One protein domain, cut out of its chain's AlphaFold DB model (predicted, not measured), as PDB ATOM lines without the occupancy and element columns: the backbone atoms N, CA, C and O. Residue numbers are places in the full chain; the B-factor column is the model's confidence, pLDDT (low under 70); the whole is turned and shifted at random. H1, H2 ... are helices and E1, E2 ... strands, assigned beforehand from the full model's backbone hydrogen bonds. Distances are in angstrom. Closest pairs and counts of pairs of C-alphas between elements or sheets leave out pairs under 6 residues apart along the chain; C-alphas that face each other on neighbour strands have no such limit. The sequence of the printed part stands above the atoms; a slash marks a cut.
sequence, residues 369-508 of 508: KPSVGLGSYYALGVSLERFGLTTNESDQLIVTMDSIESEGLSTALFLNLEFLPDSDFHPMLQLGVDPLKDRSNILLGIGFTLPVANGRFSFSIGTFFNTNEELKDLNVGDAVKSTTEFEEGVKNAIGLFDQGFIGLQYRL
ATOM      1  N   LYS A 369      12.305   9.657 -53.496       82.25
ATOM      2  CA  LYS A 369      11.310  10.441 -54.212       82.25
ATOM      3  C   LYS A 369      10.626  11.392 -53.229       82.25
ATOM      4  O   LYS A 369       9.888  10.932 -52.360       82.25
ATOM      5  N   PRO A 370      10.876  12.700 -53.330       82.38
ATOM      6  CA  PRO A 370      10.120  13.666 -52.564       82.38
ATOM      7  C   PRO A 370       8.707  13.773 -53.150       82.38
ATOM      8  O   PRO A 370       8.543  13.883 -54.362       82.38
ATOM      9  N   SER A 371       7.688  13.745 -52.303       84.81
ATOM     10  CA  SER A 371       6.297  13.961 -52.688       84.81
ATOM     11  C   SER A 371       5.616  14.886 -51.692       84.81
ATOM     12  O   SER A 371       5.950  14.898 -50.506       84.81
ATOM     13  N   VAL A 372       4.669  15.686 -52.171       83.38
ATOM     14  CA  VAL A 372       3.880  16.570 -51.316       83.38
ATOM     15  C   VAL A 372       2.473  16.016 -51.218       83.38
ATOM     16  O   VAL A 372       1.867  15.641 -52.220       83.38
ATOM     17  N   GLY A 373       1.969  15.929 -49.996       84.44
ATOM     18  CA  GLY A 373       0.627  15.458 -49.719       84.44
ATOM     19  C   GLY A 373      -0.128  16.417 -48.821       84.44
ATOM     20  O   GLY A 373       0.451  17.093 -47.974       84.44
ATOM     21  N   LEU A 374      -1.440  16.446 -48.994       86.69
ATOM     22  CA  LEU A 374      -2.360  17.031 -48.034       86.69
ATOM     23  C   LEU A 374      -2.980  15.887 -47.239       86.69
ATOM     24  O   LEU A 374      -3.436  14.899 -47.813       86.69
ATOM     25  N   GLY A 375      -2.993  15.996 -45.920       87.56
ATOM     26  CA  GLY A 375      -3.525  14.932 -45.087       87.56
ATOM     27  C   GLY A 375      -4.134  15.430 -43.801       87.56
ATOM     28  O   GLY A 375      -4.153  16.626 -43.508       87.56
ATOM     29  N   SER A 376      -4.607  14.472 -43.020       89.38
ATOM     30  CA  SER A 376      -5.055  14.694 -41.661       89.38
ATOM     31  C   SER A 376      -4.228  13.864 -40.699       89.38
ATOM     32  O   SER A 376      -3.824  12.745 -41.013       89.38
ATOM     33  N   TYR A 377      -3.988  14.406 -39.514       90.19
ATOM     34  CA  TYR A 377      -3.337  13.686 -38.439       90.19
ATOM     35  C   TYR A 377      -4.163  13.758 -37.163       90.19
ATOM     36  O   TYR A 377      -4.829  14.755 -36.887       90.19
ATOM     37  N   TYR A 378      -4.111  12.678 -36.396       88.88
ATOM     38  CA  TYR A 378      -4.637  12.607 -35.047       88.88
ATOM     39  C   TYR A 378      -3.473  12.740 -34.071       88.88
ATOM     40  O   TYR A 378      -2.535  11.937 -34.107       88.88
ATOM     41  N   ALA A 379      -3.519  13.766 -33.230       85.00
ATOM     42  CA  ALA A 379      -2.494  14.016 -32.230       85.00
ATOM     43  C   ALA A 379      -2.768  13.179 -30.965       85.00
ATOM     44  O   ALA A 379      -3.895  13.140 -30.475       85.00
ATOM     45  N   LEU A 380      -1.754  12.480 -30.456       81.81
ATOM     46  CA  LEU A 380      -1.840  11.573 -29.310       81.81
ATOM     47  C   LEU A 380      -1.310  12.262 -28.046       81.81
ATOM     48  O   LEU A 380      -0.131  12.617 -27.999       81.81
ATOM     49  N   GLY A 381      -2.160  12.384 -27.020       70.50
ATOM     50  CA  GLY A 381      -1.761  12.817 -25.674       70.50
ATOM     51  C   GLY A 381      -1.352  14.288 -25.579       70.50
ATOM     52  O   GLY A 381      -0.319  14.600 -24.993       70.50
ATOM     53  N   VAL A 382      -2.133  15.188 -26.180       68.44
ATOM     54  CA  VAL A 382      -1.774  16.607 -26.312       68.44
ATOM     55  C   VAL A 382      -2.569  17.469 -25.350       68.44
ATOM     56  O   VAL A 382      -3.763  17.682 -25.551       68.44
ATOM     57  N   SER A 383      -1.880  18.057 -24.380       68.38
ATOM     58  CA  SER A 383      -2.381  19.220 -23.651       68.38
ATOM     59  C   SER A 383      -1.553  20.429 -24.066       68.38
ATOM     60  O   SER A 383      -0.328  20.418 -23.944       68.38
ATOM     61  N   LEU A 384      -2.211  21.441 -24.627       71.38
ATOM     62  CA  LEU A 384      -1.592  22.729 -24.906       71.38
ATOM     63  C   LEU A 384      -1.959  23.680 -23.779       71.38
ATOM     64  O   LEU A 384      -3.120  24.060 -23.625       71.38
ATOM     65  N   GLU A 385      -0.952  24.098 -23.024       76.56
ATOM     66  CA  GLU A 385      -1.109  25.191 -22.075       76.56
ATOM     67  C   GLU A 385      -1.217  26.509 -22.849       76.56
ATOM     68  O   GLU A 385      -0.441  26.811 -23.769       76.56
ATOM     69  N   ARG A 386      -2.239  27.285 -22.511       76.50
ATOM     70  CA  ARG A 386      -2.473  28.624 -23.024       76.50
ATOM     71  C   ARG A 386      -2.490  29.586 -21.861       76.50
ATOM     72  O   ARG A 386      -3.208  29.367 -20.887       76.50
ATOM     73  N   PHE A 387      -1.746  30.674 -21.997       85.31
ATOM     74  CA  PHE A 387      -1.825  31.758 -21.040       85.31
ATOM     75  C   PHE A 387      -2.793  32.820 -21.552       85.31
ATOM     76  O   PHE A 387      -2.912  33.082 -22.750       85.31
ATOM     77  N   GLY A 388      -3.528  33.423 -20.631       86.12
ATOM     78  CA  GLY A 388      -4.475  34.486 -20.921       86.12
ATOM     79  C   GLY A 388      -4.586  35.447 -19.751       86.12
ATOM     80  O   GLY A 388      -3.864  35.327 -18.762       86.12
ATOM     81  N   LEU A 389      -5.512  36.392 -19.869       87.62
ATOM     82  CA  LEU A 389      -5.820  37.347 -18.815       87.62
ATOM     83  C   LEU A 389      -7.281  37.209 -18.398       87.62
ATOM     84  O   LEU A 389      -8.168  37.154 -19.250       87.62
ATOM     85  N   THR A 390      -7.531  37.222 -17.091       90.19
ATOM     86  CA  THR A 390      -8.870  37.434 -16.527       90.19
ATOM     87  C   THR A 390      -8.840  38.570 -15.513       90.19
ATOM     88  O   THR A 390      -7.772  39.023 -15.111       90.19
ATOM     89  N   THR A 391     -10.009  39.050 -15.101       88.94
ATOM     90  CA  THR A 391     -10.122  40.068 -14.047       88.94
ATOM     91  C   THR A 391     -10.483  39.389 -12.730       88.94
ATOM     92  O   THR A 391     -11.412  38.583 -12.689       88.94
ATOM     93  N   ASN A 392      -9.736  39.673 -11.661       88.31
ATOM     94  CA  ASN A 392     -10.036  39.151 -10.324       88.31
ATOM     95  C   ASN A 392     -11.120  39.987  -9.607       88.31
ATOM     96  O   ASN A 392     -11.557  41.021 -10.103       88.31
ATOM     97  N   GLU A 393     -11.532  39.574  -8.404       86.25
ATOM     98  CA  GLU A 393     -12.547  40.279  -7.593       86.25
ATOM     99  C   GLU A 393     -12.140  41.707  -7.165       86.25
ATOM    100  O   GLU A 393     -12.959  42.450  -6.631       86.25
ATOM    101  N   SER A 394     -10.877  42.093  -7.373       86.00
ATOM    102  CA  SER A 394     -10.323  43.421  -7.070       86.00
ATOM    103  C   SER A 394     -10.117  44.289  -8.322       86.00
ATOM    104  O   SER A 394      -9.345  45.245  -8.267       86.00
ATOM    105  N   ASP A 395     -10.763  43.952  -9.445       86.44
ATOM    106  CA  ASP A 395     -10.642  44.632 -10.745       86.44
ATOM    107  C   ASP A 395      -9.202  44.685 -11.311       86.44
ATOM    108  O   ASP A 395      -8.849  45.576 -12.086       86.44
ATOM    109  N   GLN A 396      -8.343  43.722 -10.951       87.56
ATOM    110  CA  GLN A 396      -6.984  43.597 -11.495       87.56
ATOM    111  C   GLN A 396      -6.923  42.526 -12.588       87.56
ATOM    112  O   GLN A 396      -7.481  41.438 -12.428       87.56
ATOM    113  N   LEU A 397      -6.197  42.817 -13.674       88.94
ATOM    114  CA  LEU A 397      -5.847  41.834 -14.699       88.94
ATOM    115  C   LEU A 397      -4.836  40.846 -14.118       88.94
ATOM    116  O   LEU A 397      -3.746  41.248 -13.716       88.94
ATOM    117  N   ILE A 398      -5.191  39.568 -14.091       91.38
ATOM    118  CA  ILE A 398      -4.327  38.490 -13.615       91.38
ATOM    119  C   ILE A 398      -4.062  37.476 -14.724       91.38
ATOM    120  O   ILE A 398      -4.931  37.212 -15.560       91.38
ATOM    121  N   VAL A 399      -2.867  36.891 -14.709       90.19
ATOM    122  CA  VAL A 399      -2.481  35.821 -15.632       90.19
ATOM    123  C   VAL A 399      -3.241  34.543 -15.291       90.19
ATOM    124  O   VAL A 399      -3.196  34.059 -14.161       90.19
ATOM    125  N   THR A 400      -3.910  33.960 -16.275       88.69
ATOM    126  CA  THR A 400      -4.587  32.665 -16.166       88.69
ATOM    127  C   THR A 400      -3.942  31.647 -17.078       88.69
ATOM    128  O   THR A 400      -3.442  32.001 -18.143       88.69
ATOM    129  N   MET A 401      -4.013  30.380 -16.687       85.75
ATOM    130  CA  MET A 401      -3.657  29.255 -17.537       85.75
ATOM    131  C   MET A 401      -4.917  28.468 -17.863       85.75
ATOM    132  O   MET A 401      -5.687  28.134 -16.965       85.75
ATOM    133  N   ASP A 402      -5.104  28.186 -19.142       77.94
ATOM    134  CA  ASP A 402      -6.106  27.261 -19.639       77.94
ATOM    135  C   ASP A 402      -5.383  26.095 -20.317       77.94
ATOM    136  O   ASP A 402      -4.406  26.299 -21.043       77.94
ATOM    137  N   SER A 403      -5.823  24.871 -20.054       70.19
ATOM    138  CA  SER A 403      -5.291  23.681 -20.713       70.19
ATOM    139  C   SER A 403      -6.278  23.259 -21.784       70.19
ATOM    140  O   SER A 403      -7.354  22.741 -21.478       70.19
ATOM    141  N   ILE A 404      -5.916  23.467 -23.044       65.75
ATOM    142  CA  ILE A 404      -6.710  22.966 -24.156       65.75
ATOM    143  C   ILE A 404      -6.207  21.558 -24.451       65.75
ATOM    144  O   ILE A 404      -5.098  21.381 -24.966       65.75
ATOM    145  N   GLU A 405      -7.026  20.552 -24.149       63.03
ATOM    146  CA  GLU A 405      -6.826  19.218 -24.708       63.03
ATOM    147  C   GLU A 405      -6.935  19.336 -26.233       63.03
ATOM    148  O   GLU A 405      -7.995  19.603 -26.797       63.03
ATOM    149  N   SER A 406      -5.803  19.191 -26.916       59.47
ATOM    150  CA  SER A 406      -5.719  19.198 -28.376       59.47
ATOM    151  C   SER A 406      -5.776  17.757 -28.903       59.47
ATOM    152  O   SER A 406      -5.091  17.406 -29.871       59.47
ATOM    153  N   GLU A 407      -6.596  16.908 -28.284       58.81
ATOM    154  CA  GLU A 407      -6.983  15.641 -28.892       58.81
ATOM    155  C   GLU A 407      -7.935  15.941 -30.048       58.81
ATOM    156  O   GLU A 407      -9.033  16.470 -29.871       58.81
ATOM    157  N   GLY A 408      -7.494  15.674 -31.274       69.38
ATOM    158  CA  GLY A 408      -8.326  15.968 -32.425       69.38
ATOM    159  C   GLY A 408      -7.653  15.717 -33.756       69.38
ATOM    160  O   GLY A 408      -6.429  15.754 -33.894       69.38
ATOM    161  N   LEU A 409      -8.504  15.474 -34.747       81.31
ATOM    162  CA  LEU A 409      -8.122  15.412 -36.146       81.31
ATOM    163  C   LEU A 409      -7.797  16.831 -36.631       81.31
ATOM    164  O   LEU A 409      -8.661  17.705 -36.597       81.31
ATOM    165  N   SER A 410      -6.572  17.056 -37.092       84.31
ATOM    166  CA  SER A 410      -6.169  18.299 -37.757       84.31
ATOM    167  C   SER A 410      -5.687  18.006 -39.171       84.31
ATOM    168  O   SER A 410      -5.372  16.860 -39.492       84.31
ATOM    169  N   THR A 411      -5.632  19.017 -40.032       85.56
ATOM    170  CA  THR A 411      -5.079  18.874 -41.387       85.56
ATOM    171  C   THR A 411      -3.667  19.424 -41.446       85.56
ATOM    172  O   THR A 411      -3.394  20.473 -40.875       85.56
ATOM    173  N   ALA A 412      -2.793  18.773 -42.199       86.19
ATOM    174  CA  ALA A 412      -1.432  19.233 -42.405       86.19
ATOM    175  C   ALA A 412      -1.000  19.037 -43.858       86.19
ATOM    176  O   ALA A 412      -1.507  18.175 -44.581       86.19
ATOM    177  N   LEU A 413      -0.046  19.866 -44.271       85.19
ATOM    178  CA  LEU A 413       0.713  19.680 -45.496       85.19
ATOM    179  C   LEU A 413       1.954  18.854 -45.165       85.19
ATOM    180  O   LEU A 413       2.673  19.183 -44.227       85.19
ATOM    181  N   PHE A 414       2.227  17.816 -45.941       88.69
ATOM    182  CA  PHE A 414       3.315  16.876 -45.706       88.69
ATOM    183  C   PHE A 414       4.279  16.843 -46.887       88.69
ATOM    184  O   PHE A 414       3.860  16.697 -48.030       88.69
ATOM    185  N   LEU A 415       5.574  16.923 -46.602       88.94
ATOM    186  CA  LEU A 415       6.656  16.508 -47.479       88.94
ATOM    187  C   LEU A 415       7.073  15.092 -47.089       88.94
ATOM    188  O   LEU A 415       7.520  14.847 -45.971       88.94
ATOM    189  N   ASN A 416       6.971  14.171 -48.031       90.06
ATOM    190  CA  ASN A 416       7.336  12.778 -47.854       90.06
ATOM    191  C   ASN A 416       8.566  12.480 -48.684       90.06
ATOM    192  O   ASN A 416       8.599  12.734 -49.879       90.06
ATOM    193  N   LEU A 417       9.580  11.929 -48.045       89.38
ATOM    194  CA  LEU A 417      10.774  11.408 -48.675       89.38
ATOM    195  C   LEU A 417      10.588   9.902 -48.777       89.38
ATOM    196  O   LEU A 417      10.887   9.166 -47.839       89.38
ATOM    197  N   GLU A 418      10.019   9.468 -49.892       88.00
ATOM    198  CA  GLU A 418       9.744   8.064 -50.163       88.00
ATOM    199  C   GLU A 418      11.014   7.378 -50.628       88.00
ATOM    200  O   GLU A 418      11.623   7.758 -51.626       88.00
ATOM    201  N   PHE A 419      11.419   6.354 -49.905       83.69
ATOM    202  CA  PHE A 419      12.531   5.513 -50.276       83.69
ATOM    203  C   PHE A 419      12.024   4.404 -51.193       83.69
ATOM    204  O   PHE A 419      10.947   3.853 -50.981       83.69
ATOM    205  N   LEU A 420      12.823   4.063 -52.205       76.25
ATOM    206  CA  LEU A 420      12.520   2.985 -53.153       76.25
ATOM    207  C   LEU A 420      11.171   3.187 -53.882       76.25
ATOM    208  O   LEU A 420      10.302   2.319 -53.836       76.25
ATOM    209  N   PRO A 421      10.977   4.313 -54.593       72.12
ATOM    210  CA  PRO A 421       9.727   4.631 -55.296       72.12
ATOM    211  C   PRO A 421       9.363   3.664 -56.438       72.12
ATOM    212  O   PRO A 421       8.269   3.767 -56.977       72.12
ATOM    213  N   ASP A 422      10.266   2.756 -56.818       70.75
ATOM    214  CA  ASP A 422      10.052   1.753 -57.870       70.75
ATOM    215  C   ASP A 422       9.755   0.336 -57.292       70.75
ATOM    216  O   ASP A 422       9.760  -0.636 -58.036       70.75
ATOM    217  N   SER A 423       9.551   0.207 -55.971       69.12
ATOM    218  CA  SER A 423       9.206  -1.032 -55.230       69.12
ATOM    219  C   SER A 423       7.690  -1.158 -55.012       69.12
ATOM    220  O   SER A 423       7.017  -0.144 -54.962       69.12
ATOM    221  N   ASP A 424       7.132  -2.339 -54.733       71.31
ATOM    222  CA  ASP A 424       5.727  -2.451 -54.269       71.31
ATOM    223  C   ASP A 424       5.500  -1.891 -52.845       71.31
ATOM    224  O   ASP A 424       4.367  -1.694 -52.397       71.31
ATOM    225  N   PHE A 425       6.588  -1.647 -52.111       76.44
ATOM    226  CA  PHE A 425       6.586  -1.079 -50.766       76.44
ATOM    227  C   PHE A 425       7.520   0.130 -50.693       76.44
ATOM    228  O   PHE A 425       8.728  -0.005 -50.907       76.44
ATOM    229  N   HIS A 426       6.960   1.290 -50.341       85.00
ATOM    230  CA  HIS A 426       7.677   2.565 -50.290       85.00
ATOM    231  C   HIS A 426       7.728   3.100 -48.853       85.00
ATOM    232  O   HIS A 426       6.823   3.839 -48.441       85.00
ATOM    233  N   PRO A 427       8.741   2.737 -48.048       88.25
ATOM    234  CA  PRO A 427       8.931   3.372 -46.752       88.25
ATOM    235  C   PRO A 427       9.203   4.865 -46.957       88.25
ATOM    236  O   PRO A 427       9.830   5.255 -47.936       88.25
ATOM    237  N   MET A 428       8.749   5.718 -46.044       92.25
ATOM    238  CA  MET A 428       8.938   7.162 -46.162       92.25
ATOM    239  C   MET A 428       9.353   7.811 -44.846       92.25
ATOM    240  O   MET A 428       8.927   7.398 -43.768       92.25
ATOM    241  N   LEU A 429      10.159   8.866 -44.956       92.62
ATOM    242  CA  LEU A 429      10.369   9.857 -43.901       92.62
ATOM    243  C   LEU A 429       9.486  11.065 -44.209       92.62
ATOM    244  O   LEU A 429       9.474  11.542 -45.336       92.62
ATOM    245  N   GLN A 430       8.762  11.571 -43.225       92.81
ATOM    246  CA  GLN A 430       7.758  12.606 -43.412       92.81
ATOM    247  C   GLN A 430       8.071  13.837 -42.563       92.81
ATOM    248  O   GLN A 430       8.336  13.724 -41.368       92.81
ATOM    249  N   LEU A 431       7.968  15.010 -43.182       90.94
ATOM    250  CA  LEU A 431       7.960  16.313 -42.532       90.94
ATOM    251  C   LEU A 431       6.612  16.980 -42.815       90.94
ATOM    252  O   LEU A 431       6.283  17.215 -43.970       90.94
ATOM    253  N   GLY A 432       5.827  17.288 -41.791       88.19
ATOM    254  CA  GLY A 432       4.542  17.964 -41.936       88.19
ATOM    255  C   GLY A 432       4.529  19.360 -41.330       88.19
ATOM    256  O   GLY A 432       5.349  19.689 -40.475       88.19
ATOM    257  N   VAL A 433       3.568  20.168 -41.759       84.12
ATOM    258  CA  VAL A 433       3.228  21.461 -41.161       84.12
ATOM    259  C   VAL A 433       1.711  21.557 -41.077       84.12
ATOM    260  O   VAL A 433       1.037  21.398 -42.092       84.12
ATOM    261  N   ASP A 434       1.177  21.824 -39.889       80.38
ATOM    262  CA  ASP A 434      -0.239  22.159 -39.690       80.38
ATOM    263  C   ASP A 434      -0.445  23.669 -39.904       80.38
ATOM    264  O   ASP A 434       0.043  24.464 -39.094       80.38
ATOM    265  N   PRO A 435      -1.128  24.097 -40.984       63.09
ATOM    266  CA  PRO A 435      -1.321  25.509 -41.274       63.09
ATOM    267  C   PRO A 435      -2.599  26.103 -40.660       63.09
ATOM    268  O   PRO A 435      -2.806  27.305 -40.848       63.09
ATOM    269  N   LEU A 436      -3.473  25.293 -40.038       59.38
ATOM    270  CA  LEU A 436      -4.838  25.689 -39.655       59.38
ATOM    271  C   LEU A 436      -4.993  26.100 -38.189       59.38
ATOM    272  O   LEU A 436      -5.993  26.730 -37.851       59.38
ATOM    273  N   LYS A 437      -4.042  25.760 -37.318       63.03
ATOM    274  CA  LYS A 437      -4.060  26.183 -35.914       63.03
ATOM    275  C   LYS A 437      -3.281  27.489 -35.729       63.03
ATOM    276  O   LYS A 437      -2.244  27.689 -36.361       63.03
ATOM    277  N   ASP A 438      -3.746  28.341 -34.808       60.91
ATOM    278  CA  ASP A 438      -3.062  29.586 -34.397       60.91
ATOM    279  C   ASP A 438      -1.607  29.337 -33.950       60.91
ATOM    280  O   ASP A 438      -0.761  30.228 -33.999       60.91
ATOM    281  N   ARG A 439      -1.303  28.093 -33.558       65.12
ATOM    282  CA  ARG A 439       0.037  27.574 -33.281       65.12
ATOM    283  C   ARG A 439       0.397  26.551 -34.353       65.12
ATOM    284  O   ARG A 439      -0.287  25.540 -34.504       65.12
ATOM    285  N   SER A 440       1.452  26.829 -35.116       67.19
ATOM    286  CA  SER A 440       1.911  25.936 -36.182       67.19
ATOM    287  C   SER A 440       2.626  24.731 -35.591       67.19
ATOM    288  O   SER A 440       3.613  24.880 -34.869       67.19
ATOM    289  N   ASN A 441       2.161  23.539 -35.955       78.31
ATOM    290  CA  ASN A 441       2.793  22.295 -35.543       78.31
ATOM    291  C   ASN A 441       3.704  21.806 -36.661       78.31
ATOM    292  O   ASN A 441       3.275  21.708 -37.813       78.31
ATOM    293  N   ILE A 442       4.953  21.487 -36.331       82.75
ATOM    294  CA  ILE A 442       5.862  20.804 -37.256       82.75
ATOM    295  C   ILE A 442       5.756  19.316 -36.957       82.75
ATOM    296  O   ILE A 442       5.926  18.909 -35.819       82.75
ATOM    297  N   LEU A 443       5.488  18.484 -37.950       87.69
ATOM    298  CA  LEU A 443       5.367  17.041 -37.772       87.69
ATOM    299  C   LEU A 443       6.620  16.357 -38.306       87.69
ATOM    300  O   LEU A 443       7.085  16.689 -39.391       87.69
ATOM    301  N   LEU A 444       7.160  15.391 -37.575       90.50
ATOM    302  CA  LEU A 444       8.230  14.516 -38.041       90.50
ATOM    303  C   LEU A 444       7.795  13.070 -37.836       90.50
ATOM    304  O   LEU A 444       7.610  12.621 -36.707       90.50
ATOM    305  N   GLY A 445       7.639  12.334 -38.927       91.50
ATOM    306  CA  GLY A 445       7.154  10.963 -38.878       91.50
ATOM    307  C   GLY A 445       7.892  10.033 -39.813       91.50
ATOM    308  O   GLY A 445       8.642  10.449 -40.690       91.50
ATOM    309  N   ILE A 446       7.650   8.749 -39.617       93.44
ATOM    310  CA  ILE A 446       7.988   7.697 -40.566       93.44
ATOM    311  C   ILE A 446       6.695   7.029 -41.011       93.44
ATOM    312  O   ILE A 446       5.684   7.065 -40.312       93.44
ATOM    313  N   GLY A 447       6.705   6.425 -42.185       92.19
ATOM    314  CA  GLY A 447       5.497   5.839 -42.730       92.19
ATOM    315  C   GLY A 447       5.755   4.978 -43.942       92.19
ATOM    316  O   GLY A 447       6.892   4.603 -44.230       92.19
ATOM    317  N   PHE A 448       4.688   4.698 -44.670       91.50
ATOM    318  CA  PHE A 448       4.761   4.038 -45.962       91.50
ATOM    319  C   PHE A 448       3.657   4.551 -46.882       91.50
ATOM    320  O   PHE A 448       2.554   4.884 -46.437       91.50
ATOM    321  N   THR A 449       3.958   4.605 -48.175       87.94
ATOM    322  CA  THR A 449       2.952   4.843 -49.211       87.94
ATOM    323  C   THR A 449       2.296   3.521 -49.586       87.94
ATOM    324  O   THR A 449       2.967   2.515 -49.812       87.94
ATOM    325  N   LEU A 450       0.968   3.527 -49.632       82.38
ATOM    326  CA  LEU A 450       0.166   2.378 -50.015       82.38
ATOM    327  C   LEU A 450       0.158   2.241 -51.544       82.38
ATOM    328  O   LEU A 450      -0.155   3.220 -52.214       82.38
ATOM    329  N   PRO A 451       0.392   1.045 -52.114       71.69
ATOM    330  CA  PRO A 451       0.407   0.854 -53.569       71.69
ATOM    331  C   PRO A 451      -0.970   1.074 -54.227       71.69
ATOM    332  O   PRO A 451      -1.065   1.332 -55.427       71.69
ATOM    333  N   VAL A 452      -2.059   1.032 -53.450       72.56
ATOM    334  CA  VAL A 452      -3.419   1.318 -53.936       72.56
ATOM    335  C   VAL A 452      -3.554   2.742 -54.485       72.56
ATOM    336  O   VAL A 452      -2.982   3.698 -53.962       72.56
ATOM    337  N   ALA A 453      -4.361   2.876 -55.544       67.38
ATOM    338  CA  ALA A 453      -4.589   4.133 -56.262       67.38
ATOM    339  C   ALA A 453      -3.289   4.801 -56.757       67.38
ATOM    340  O   ALA A 453      -3.152   6.020 -56.677       67.38
ATOM    341  N   ASN A 454      -2.344   4.005 -57.272       70.69
ATOM    342  CA  ASN A 454      -1.050   4.450 -57.809       70.69
ATOM    343  C   ASN A 454      -0.183   5.193 -56.779       70.69
ATOM    344  O   ASN A 454       0.419   6.225 -57.090       70.69
ATOM    345  N   GLY A 455      -0.145   4.714 -55.532       75.56
ATOM    346  CA  GLY A 455       0.687   5.347 -54.510       75.56
ATOM    347  C   GLY A 455       0.152   6.693 -54.020       75.56
ATOM    348  O   GLY A 455       0.926   7.517 -53.542       75.56
ATOM    349  N   ARG A 456      -1.143   6.986 -54.193       84.00
ATOM    350  CA  ARG A 456      -1.706   8.291 -53.802       84.00
ATOM    351  C   ARG A 456      -1.952   8.429 -52.308       84.00
ATOM    352  O   ARG A 456      -2.055   9.553 -51.836       84.00
ATOM    353  N   PHE A 457      -2.051   7.330 -51.571       88.69
ATOM    354  CA  PHE A 457      -2.286   7.365 -50.131       88.69
ATOM    355  C   PHE A 457      -1.031   6.967 -49.371       88.69
ATOM    356  O   PHE A 457      -0.363   6.006 -49.744       88.69
ATOM    357  N   SER A 458      -0.764   7.636 -48.256       91.44
ATOM    358  CA  SER A 458       0.271   7.184 -47.326       91.44
ATOM    359  C   SER A 458      -0.211   7.253 -45.890       91.44
ATOM    360  O   SER A 458      -1.066   8.066 -45.532       91.44
ATOM    361  N   PHE A 459       0.386   6.399 -45.070       93.19
ATOM    362  CA  PHE A 459       0.167   6.342 -43.637       93.19
ATOM    363  C   PHE A 459       1.464   6.682 -42.915       93.19
ATOM    364  O   PHE A 459       2.526   6.189 -43.300       93.19
ATOM    365  N   SER A 460       1.383   7.486 -41.863       94.25
ATOM    366  CA  SER A 460       2.537   7.860 -41.052       94.25
ATOM    367  C   SER A 460       2.250   7.785 -39.561       94.25
ATOM    368  O   SER A 460       1.121   7.937 -39.100       94.25
ATOM    369  N   ILE A 461       3.307   7.562 -38.796       93.88
ATOM    370  CA  ILE A 461       3.327   7.710 -37.348       93.88
ATOM    371  C   ILE A 461       4.567   8.513 -36.983       93.88
ATOM    372  O   ILE A 461       5.629   8.367 -37.594       93.88
ATOM    373  N   GLY A 462       4.448   9.386 -35.996       91.31
ATOM    374  CA  GLY A 462       5.565  10.241 -35.651       91.31
ATOM    375  C   GLY A 462       5.349  11.041 -34.395       91.31
ATOM    376  O   GLY A 462       4.515  10.716 -33.558       91.31
ATOM    377  N   THR A 463       6.130  12.101 -34.298       88.25
ATOM    378  CA  THR A 463       6.087  13.109 -33.249       88.25
ATOM    379  C   THR A 463       5.861  14.468 -33.887       88.25
ATOM    380  O   THR A 463       6.147  14.661 -35.068       88.25
ATOM    381  N   PHE A 464       5.321  15.417 -33.143       84.19
ATOM    382  CA  PHE A 464       5.158  16.769 -33.647       84.19
ATOM    383  C   PHE A 464       5.625  17.779 -32.602       84.19
ATOM    384  O   PHE A 464       5.628  17.512 -31.405       84.19
ATOM    385  N   PHE A 465       6.088  18.918 -33.094       80.31
ATOM    386  CA  PHE A 465       6.615  20.030 -32.331       80.31
ATOM    387  C   PHE A 465       5.561  21.117 -32.305       80.31
ATOM    388  O   PHE A 465       5.165  21.613 -33.363       80.31
ATOM    389  N   ASN A 466       5.178  21.522 -31.104       75.75
ATOM    390  CA  ASN A 466       4.325  22.678 -30.907       75.75
ATOM    391  C   ASN A 466       5.179  23.862 -30.490       75.75
ATOM    392  O   ASN A 466       6.134  23.731 -29.717       75.75
ATOM    393  N   THR A 467       4.801  25.039 -30.964       72.44
ATOM    394  CA  THR A 467       5.171  26.277 -30.289       72.44
ATOM    395  C   THR A 467       4.312  26.396 -29.035       72.44
ATOM    396  O   THR A 467       3.122  26.698 -29.133       72.44
ATOM    397  N   ASN A 468       4.900  26.121 -27.875       72.69
ATOM    398  CA  ASN A 468       4.266  26.358 -26.587       72.69
ATOM    399  C   ASN A 468       4.550  27.795 -26.152       72.69
ATOM    400  O   ASN A 468       5.634  28.333 -26.390       72.69
ATOM    401  N   GLU A 469       3.563  28.413 -25.522       76.25
ATOM    402  CA  GLU A 469       3.796  29.647 -24.786       76.25
ATOM    403  C   GLU A 469       4.500  29.283 -23.479       76.25
ATOM    404  O   GLU A 469       4.132  28.319 -22.815       76.25
ATOM    405  N   GLU A 470       5.522  30.042 -23.118       79.38
ATOM    406  CA  GLU A 470       6.177  29.996 -21.819       79.38
ATOM    407  C   GLU A 470       6.086  31.391 -21.203       79.38
ATOM    408  O   GLU A 470       6.369  32.396 -21.867       79.38
ATOM    409  N   LEU A 471       5.716  31.466 -19.925       82.31
ATOM    410  CA  LEU A 471       5.830  32.708 -19.172       82.31
ATOM    411  C   LEU A 471       7.292  32.902 -18.770       82.31
ATOM    412  O   LEU A 471       7.890  32.051 -18.113       82.31
ATOM    413  N   LYS A 472       7.887  34.016 -19.192       79.94
ATOM    414  CA  LYS A 472       9.311  34.283 -18.971       79.94
ATOM    415  C   LYS A 472       9.592  34.799 -17.559       79.94
ATOM    416  O   LYS A 472      10.473  34.285 -16.881       79.94
ATOM    417  N   ASP A 473       8.847  35.829 -17.163       83.12
ATOM    418  CA  ASP A 473       9.035  36.596 -15.923       83.12
ATOM    419  C   ASP A 473       7.708  36.734 -15.130       83.12
ATOM    420  O   ASP A 473       7.619  37.519 -14.189       83.12
ATOM    421  N   LEU A 474       6.672  35.981 -15.524       83.56
ATOM    422  CA  LEU A 474       5.321  35.990 -14.949       83.56
ATOM    423  C   LEU A 474       4.936  34.580 -14.474       83.56
ATOM    424  O   LEU A 474       5.394  33.587 -15.034       83.56
ATOM    425  N   ASN A 475       4.053  34.484 -13.485       89.06
ATOM    426  CA  ASN A 475       3.420  33.242 -13.045       89.06
ATOM    427  C   ASN A 475       1.900  33.323 -13.183       89.06
ATOM    428  O   ASN A 475       1.302  34.399 -13.199       89.06
ATOM    429  N   VAL A 476       1.254  32.159 -13.225       88.44
ATOM    430  CA  VAL A 476      -0.207  32.071 -13.143       88.44
ATOM    431  C   VAL A 476      -0.675  32.682 -11.818       88.44
ATOM    432  O   VAL A 476      -0.210  32.289 -10.750       88.44
ATOM    433  N   GLY A 477      -1.602  33.636 -11.897       86.44
ATOM    434  CA  GLY A 477      -2.108  34.417 -10.769       86.44
ATOM    435  C   GLY A 477      -1.422  35.771 -10.562       86.44
ATOM    436  O   GLY A 477      -1.942  36.574  -9.785       86.44
ATOM    437  N   ASP A 478      -0.316  36.064 -11.258       89.81
ATOM    438  CA  ASP A 478       0.347  37.367 -11.156       89.81
ATOM    439  C   ASP A 478      -0.527  38.474 -11.756       89.81
ATOM    440  O   ASP A 478      -1.139  38.305 -12.814       89.81
ATOM    441  N   ALA A 479      -0.579  39.623 -11.076       87.31
ATOM    442  CA  ALA A 479      -1.266  40.808 -11.571       87.31
ATOM    443  C   ALA A 479      -0.380  41.565 -12.568       87.31
ATOM    444  O   ALA A 479       0.759  41.915 -12.252       87.31
ATOM    445  N   VAL A 480      -0.924  41.873 -13.744       88.31
ATOM    446  CA  VAL A 480      -0.259  42.659 -14.793       88.31
ATOM    447  C   VAL A 480      -0.956  44.005 -14.972       88.31
ATOM    448  O   VAL A 480      -2.162  44.137 -14.765       88.31
ATOM    449  N   LYS A 481      -0.211  45.042 -15.358       84.69
ATOM    450  CA  LYS A 481      -0.748  46.404 -15.509       84.69
ATOM    451  C   LYS A 481      -1.436  46.618 -16.854       84.69
ATOM    452  O   LYS A 481      -2.188  47.579 -16.998       84.69
ATOM    453  N   SER A 482      -1.152  45.778 -17.852       85.44
ATOM    454  CA  SER A 482      -1.706  45.896 -19.205       85.44
ATOM    455  C   SER A 482      -1.587  44.596 -20.007       85.44
ATOM    456  O   SER A 482      -0.789  43.722 -19.674       85.44
ATOM    457  N   THR A 483      -2.336  44.502 -21.109       84.88
ATOM    458  CA  THR A 483      -2.208  43.417 -22.097       84.88
ATOM    459  C   THR A 483      -0.833  43.402 -22.768       84.88
ATOM    460  O   THR A 483      -0.320  42.333 -23.066       84.88
ATOM    461  N   THR A 484      -0.197  44.565 -22.945       84.50
ATOM    462  CA  THR A 484       1.145  44.681 -23.537       84.50
ATOM    463  C   THR A 484       2.227  44.087 -22.635       84.50
ATOM    464  O   THR A 484       3.096  43.373 -23.114       84.50
ATOM    465  N   GLU A 485       2.150  44.317 -21.320       83.19
ATOM    466  CA  GLU A 485       3.073  43.708 -20.345       83.19
ATOM    467  C   GLU A 485       2.936  42.177 -20.317       83.19
ATOM    468  O   GLU A 485       3.925  41.462 -20.183       83.19
ATOM    469  N   PHE A 486       1.714  41.670 -20.504       84.56
ATOM    470  CA  PHE A 486       1.464  40.239 -20.668       84.56
ATOM    471  C   PHE A 486       2.061  39.693 -21.974       84.56
ATOM    472  O   PHE A 486       2.768  38.692 -21.936       84.56
ATOM    473  N   GLU A 487       1.841  40.357 -23.111       80.75
ATOM    474  CA  GLU A 487       2.402  39.953 -24.411       80.75
ATOM    475  C   GLU A 487       3.940  39.956 -24.418       80.75
ATOM    476  O   GLU A 487       4.549  39.050 -24.979       80.75
ATOM    477  N   GLU A 488       4.582  40.923 -23.756       82.31
ATOM    478  CA  GLU A 488       6.043  40.956 -23.575       82.31
ATOM    479  C   GLU A 488       6.552  39.859 -22.620       82.31
ATOM    480  O   GLU A 488       7.700  39.412 -22.731       82.31
ATOM    481  N   GLY A 489       5.703  39.421 -21.683       74.19
ATOM    482  CA  GLY A 489       5.983  38.359 -20.717       74.19
ATOM    483  C   GLY A 489       5.755  36.937 -21.244       74.19
ATOM    484  O   GLY A 489       6.264  35.985 -20.645       74.19
ATOM    485  N   VAL A 490       5.042  36.787 -22.364       80.00
ATOM    486  CA  VAL A 490       4.790  35.512 -23.048       80.00
ATOM    487  C   VAL A 490       5.826  35.303 -24.151       80.00
ATOM    488  O   VAL A 490       5.954  36.091 -25.086       80.00
ATOM    489  N   LYS A 491       6.568  34.197 -24.078       78.19
ATOM    490  CA  LYS A 491       7.530  33.796 -25.105       78.19
ATOM    491  C   LYS A 491       7.055  32.524 -25.793       78.19
ATOM    492  O   LYS A 491       6.724  31.551 -25.134       78.19
ATOM    493  N   ASN A 492       7.127  32.489 -27.120       70.06
ATOM    494  CA  ASN A 492       6.949  31.244 -27.859       70.06
ATOM    495  C   ASN A 492       8.253  30.433 -27.829       70.06
ATOM    496  O   ASN A 492       9.294  30.892 -28.315       70.06
ATOM    497  N   ALA A 493       8.199  29.232 -27.263       67.88
ATOM    498  CA  ALA A 493       9.278  28.254 -27.261       67.88
ATOM    499  C   ALA A 493       8.838  26.991 -28.010       67.88
ATOM    500  O   ALA A 493       7.664  26.638 -28.045       67.88
ATOM    501  N   ILE A 494       9.786  26.305 -28.644       66.81
ATOM    502  CA  ILE A 494       9.503  25.020 -29.290       66.81
ATOM    503  C   ILE A 494       9.576  23.942 -28.206       66.81
ATOM    504  O   ILE A 494      10.647  23.726 -27.635       66.81
ATOM    505  N   GLY A 495       8.444  23.291 -27.929       64.69
ATOM    506  CA  GLY A 495       8.345  22.198 -26.959       64.69
ATOM    507  C   GLY A 495       9.171  20.967 -27.363       64.69
ATOM    508  O   GLY A 495       9.471  20.755 -28.541       64.69
ATOM    509  N   LEU A 496       9.574  20.163 -26.372       59.47
ATOM    510  CA  LEU A 496      10.328  18.915 -26.574       59.47
ATOM    511  C   LEU A 496       9.431  17.760 -27.072       59.47
ATOM    512  O   LEU A 496       8.216  17.832 -27.010       59.47
ATOM    513  N   PHE A 497      10.070  16.694 -27.569       62.25
ATOM    514  CA  PHE A 497       9.504  15.493 -28.213       62.25
ATOM    515  C   PHE A 497       8.640  14.577 -27.311       62.25
ATOM    516  O   PHE A 497       8.953  13.393 -27.165       62.25
ATOM    517  N   ASP A 498       7.590  15.067 -26.667       63.97
ATOM    518  CA  ASP A 498       6.758  14.232 -25.787       63.97
ATOM    519  C   ASP A 498       5.461  13.724 -26.434       63.97
ATOM    520  O   ASP A 498       4.872  12.763 -25.939       63.97
ATOM    521  N   GLN A 499       5.052  14.288 -27.573       78.12
ATOM    522  CA  GLN A 499       3.758  13.992 -28.190       78.12
ATOM    523  C   GLN A 499       3.883  13.254 -29.524       78.12
ATOM    524  O   GLN A 499       4.798  13.489 -30.322       78.12
ATOM    525  N   GLY A 500       2.945  12.332 -29.756       85.94
ATOM    526  CA  GLY A 500       2.897  11.479 -30.941       85.94
ATOM    527  C   GLY A 500       1.768  11.856 -31.897       85.94
ATOM    528  O   GLY A 500       0.810  12.512 -31.506       85.94
ATOM    529  N   PHE A 501       1.826  11.407 -33.146       90.06
ATOM    530  CA  PHE A 501       0.698  11.506 -34.069       90.06
ATOM    531  C   PHE A 501       0.576  10.280 -34.964       90.06
ATOM    532  O   PHE A 501       1.558   9.584 -35.219       90.06
ATOM    533  N   ILE A 502      -0.631  10.073 -35.483       91.88
ATOM    534  CA  ILE A 502      -0.914   9.144 -36.578       91.88
ATOM    535  C   ILE A 502      -1.500   9.951 -37.735       91.88
ATOM    536  O   ILE A 502      -2.455  10.698 -37.539       91.88
ATOM    537  N   GLY A 503      -0.916   9.827 -38.923       91.06
ATOM    538  CA  GLY A 503      -1.269  10.590 -40.114       91.06
ATOM    539  C   GLY A 503      -1.796   9.711 -41.245       91.06
ATOM    540  O   GLY A 503      -1.286   8.621 -41.503       91.06
ATOM    541  N   LEU A 504      -2.801  10.226 -41.951       92.19
ATOM    542  CA  LEU A 504      -3.260   9.723 -43.241       92.19
ATOM    543  C   LEU A 504      -3.224  10.872 -44.243       92.19
ATOM    544  O   LEU A 504      -3.727  11.960 -43.967       92.19
ATOM    545  N   GLN A 505      -2.659  10.637 -45.420       91.25
ATOM    546  CA  GLN A 505      -2.460  11.693 -46.409       91.25
ATOM    547  C   GLN A 505      -2.748  11.242 -47.833       91.25
ATOM    548  O   GLN A 505      -2.662  10.055 -48.155       91.25
ATOM    549  N   TYR A 506      -3.035  12.231 -48.674       86.38
ATOM    550  CA  TYR A 506      -3.222  12.109 -50.107       86.38
ATOM    551  C   TYR A 506      -2.150  12.914 -50.846       86.38
ATOM    552  O   TYR A 506      -1.994  14.112 -50.604       86.38
ATOM    553  N   ARG A 507      -1.410  12.264 -51.744       81.31
ATOM    554  CA  ARG A 507      -0.420  12.897 -52.622       81.31
ATOM    555  C   ARG A 507      -1.129  13.774 -53.654       81.31
ATOM    556  O   ARG A 507      -2.046  13.292 -54.319       81.31
ATOM    557  N   LEU A 508      -0.693  15.030 -53.762       71.19
ATOM    558  CA  LEU A 508      -1.232  16.011 -54.711       71.19
ATOM    559  C   LEU A 508      -0.798  15.736 -56.154       71.19
ATOM    560  O   LEU A 508       0.330  15.221 -56.346       71.19
TER     561      LEU A 508
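AT A GLANCE: This is residues 369 to 508 of the 508 residues of an uncharacterized protein of Saprospiraceae bacterium (UniProt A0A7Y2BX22). A closed barrel of six strands, E1, E4, E5, E6, E7 and E10, makes one part of a rod, and two two-stranded ribbons, E2 with E3 and E8 with E9, reach out from one end of it, side by side along E2 and E8. The short helix H2 is at the far end of the ribbons, and the very short H1 is at the opposite end of the barrel, outside it. The 140 printed residues hold two named helices and ten named strands in the order E1 E2 E3 E4 E5 E6 H1 E7 E8 H2 E9 E10, mostly strand, with antiparallel neighbours throughout. The whole is loose, with a radius of gyration of the C-alphas of 19.5 A and spans of 68 by 23 by 21 A.

IN THESE COORDINATES: E1, residues 369 to 380, begins with C-alpha 369 at (11.310, 10.441, -54.212) and is 28.2 A long. E2 is residues 383 to 391, E3 397 to 405, and E4 409 to 419, 26.9 A. E5 is residues 426 to 434, E6 441 to 450, H1 452 to 455, E7 457 to 465 and E8 467 to 471. H2 is residues 483 to 489, with C-alpha 483 at (-2.208, 43.417, -22.097). E9 is residues 490 to 494, and E10, 500 to 507, ends with C-alpha 507 at (-0.420, 12.897, -52.622).

HOW THE PARTS SIT: Round the barrel run E1, E4, E5, E6, E7, E10 and back to E1. N 371 and O 416 of E1 and E4 are 2.8 A apart, and E10 and E1 close the ring with N 376 and O 504 at 2.8 A. E4, E5 and E6 form a meander, each strand the antiparallel neighbour of the one before; N 415 and O 431 are 2.7 A apart, N 430 and O 445 2.8 A. E1 bends by 77 degrees at residue 374 and runs on into E2 at 60 degrees; E7 runs on into E8 at 16 degrees. In the hairpin of E2 and E3, N 386 and O 402 are 2.8 A apart; in E8 and E9, N 470 and O 491 are 2.8 A apart. The closest C-alphas of E2 and E8, Arg 386 and Glu 469, are 6.6 A apart, while E3 and E8 are apart. In H2 every O i to N i+4 pair is within hydrogen-bond range; H1 is too short for one.

THE WHOLE: The farthest C-alphas, Ser 394 and Asp 422, are 68.8 A apart. The printed part has no cut and ends at the chain's last residue, 508. The link from E8 to H2 is long, with 11 residues, of which 479 to 480 pair with 397 to 398 of E3. Mean pLDDT of the printed part is 81.3; 21 residues are under 70, among them 404 to 408, 435 to 440 and 493 to 498.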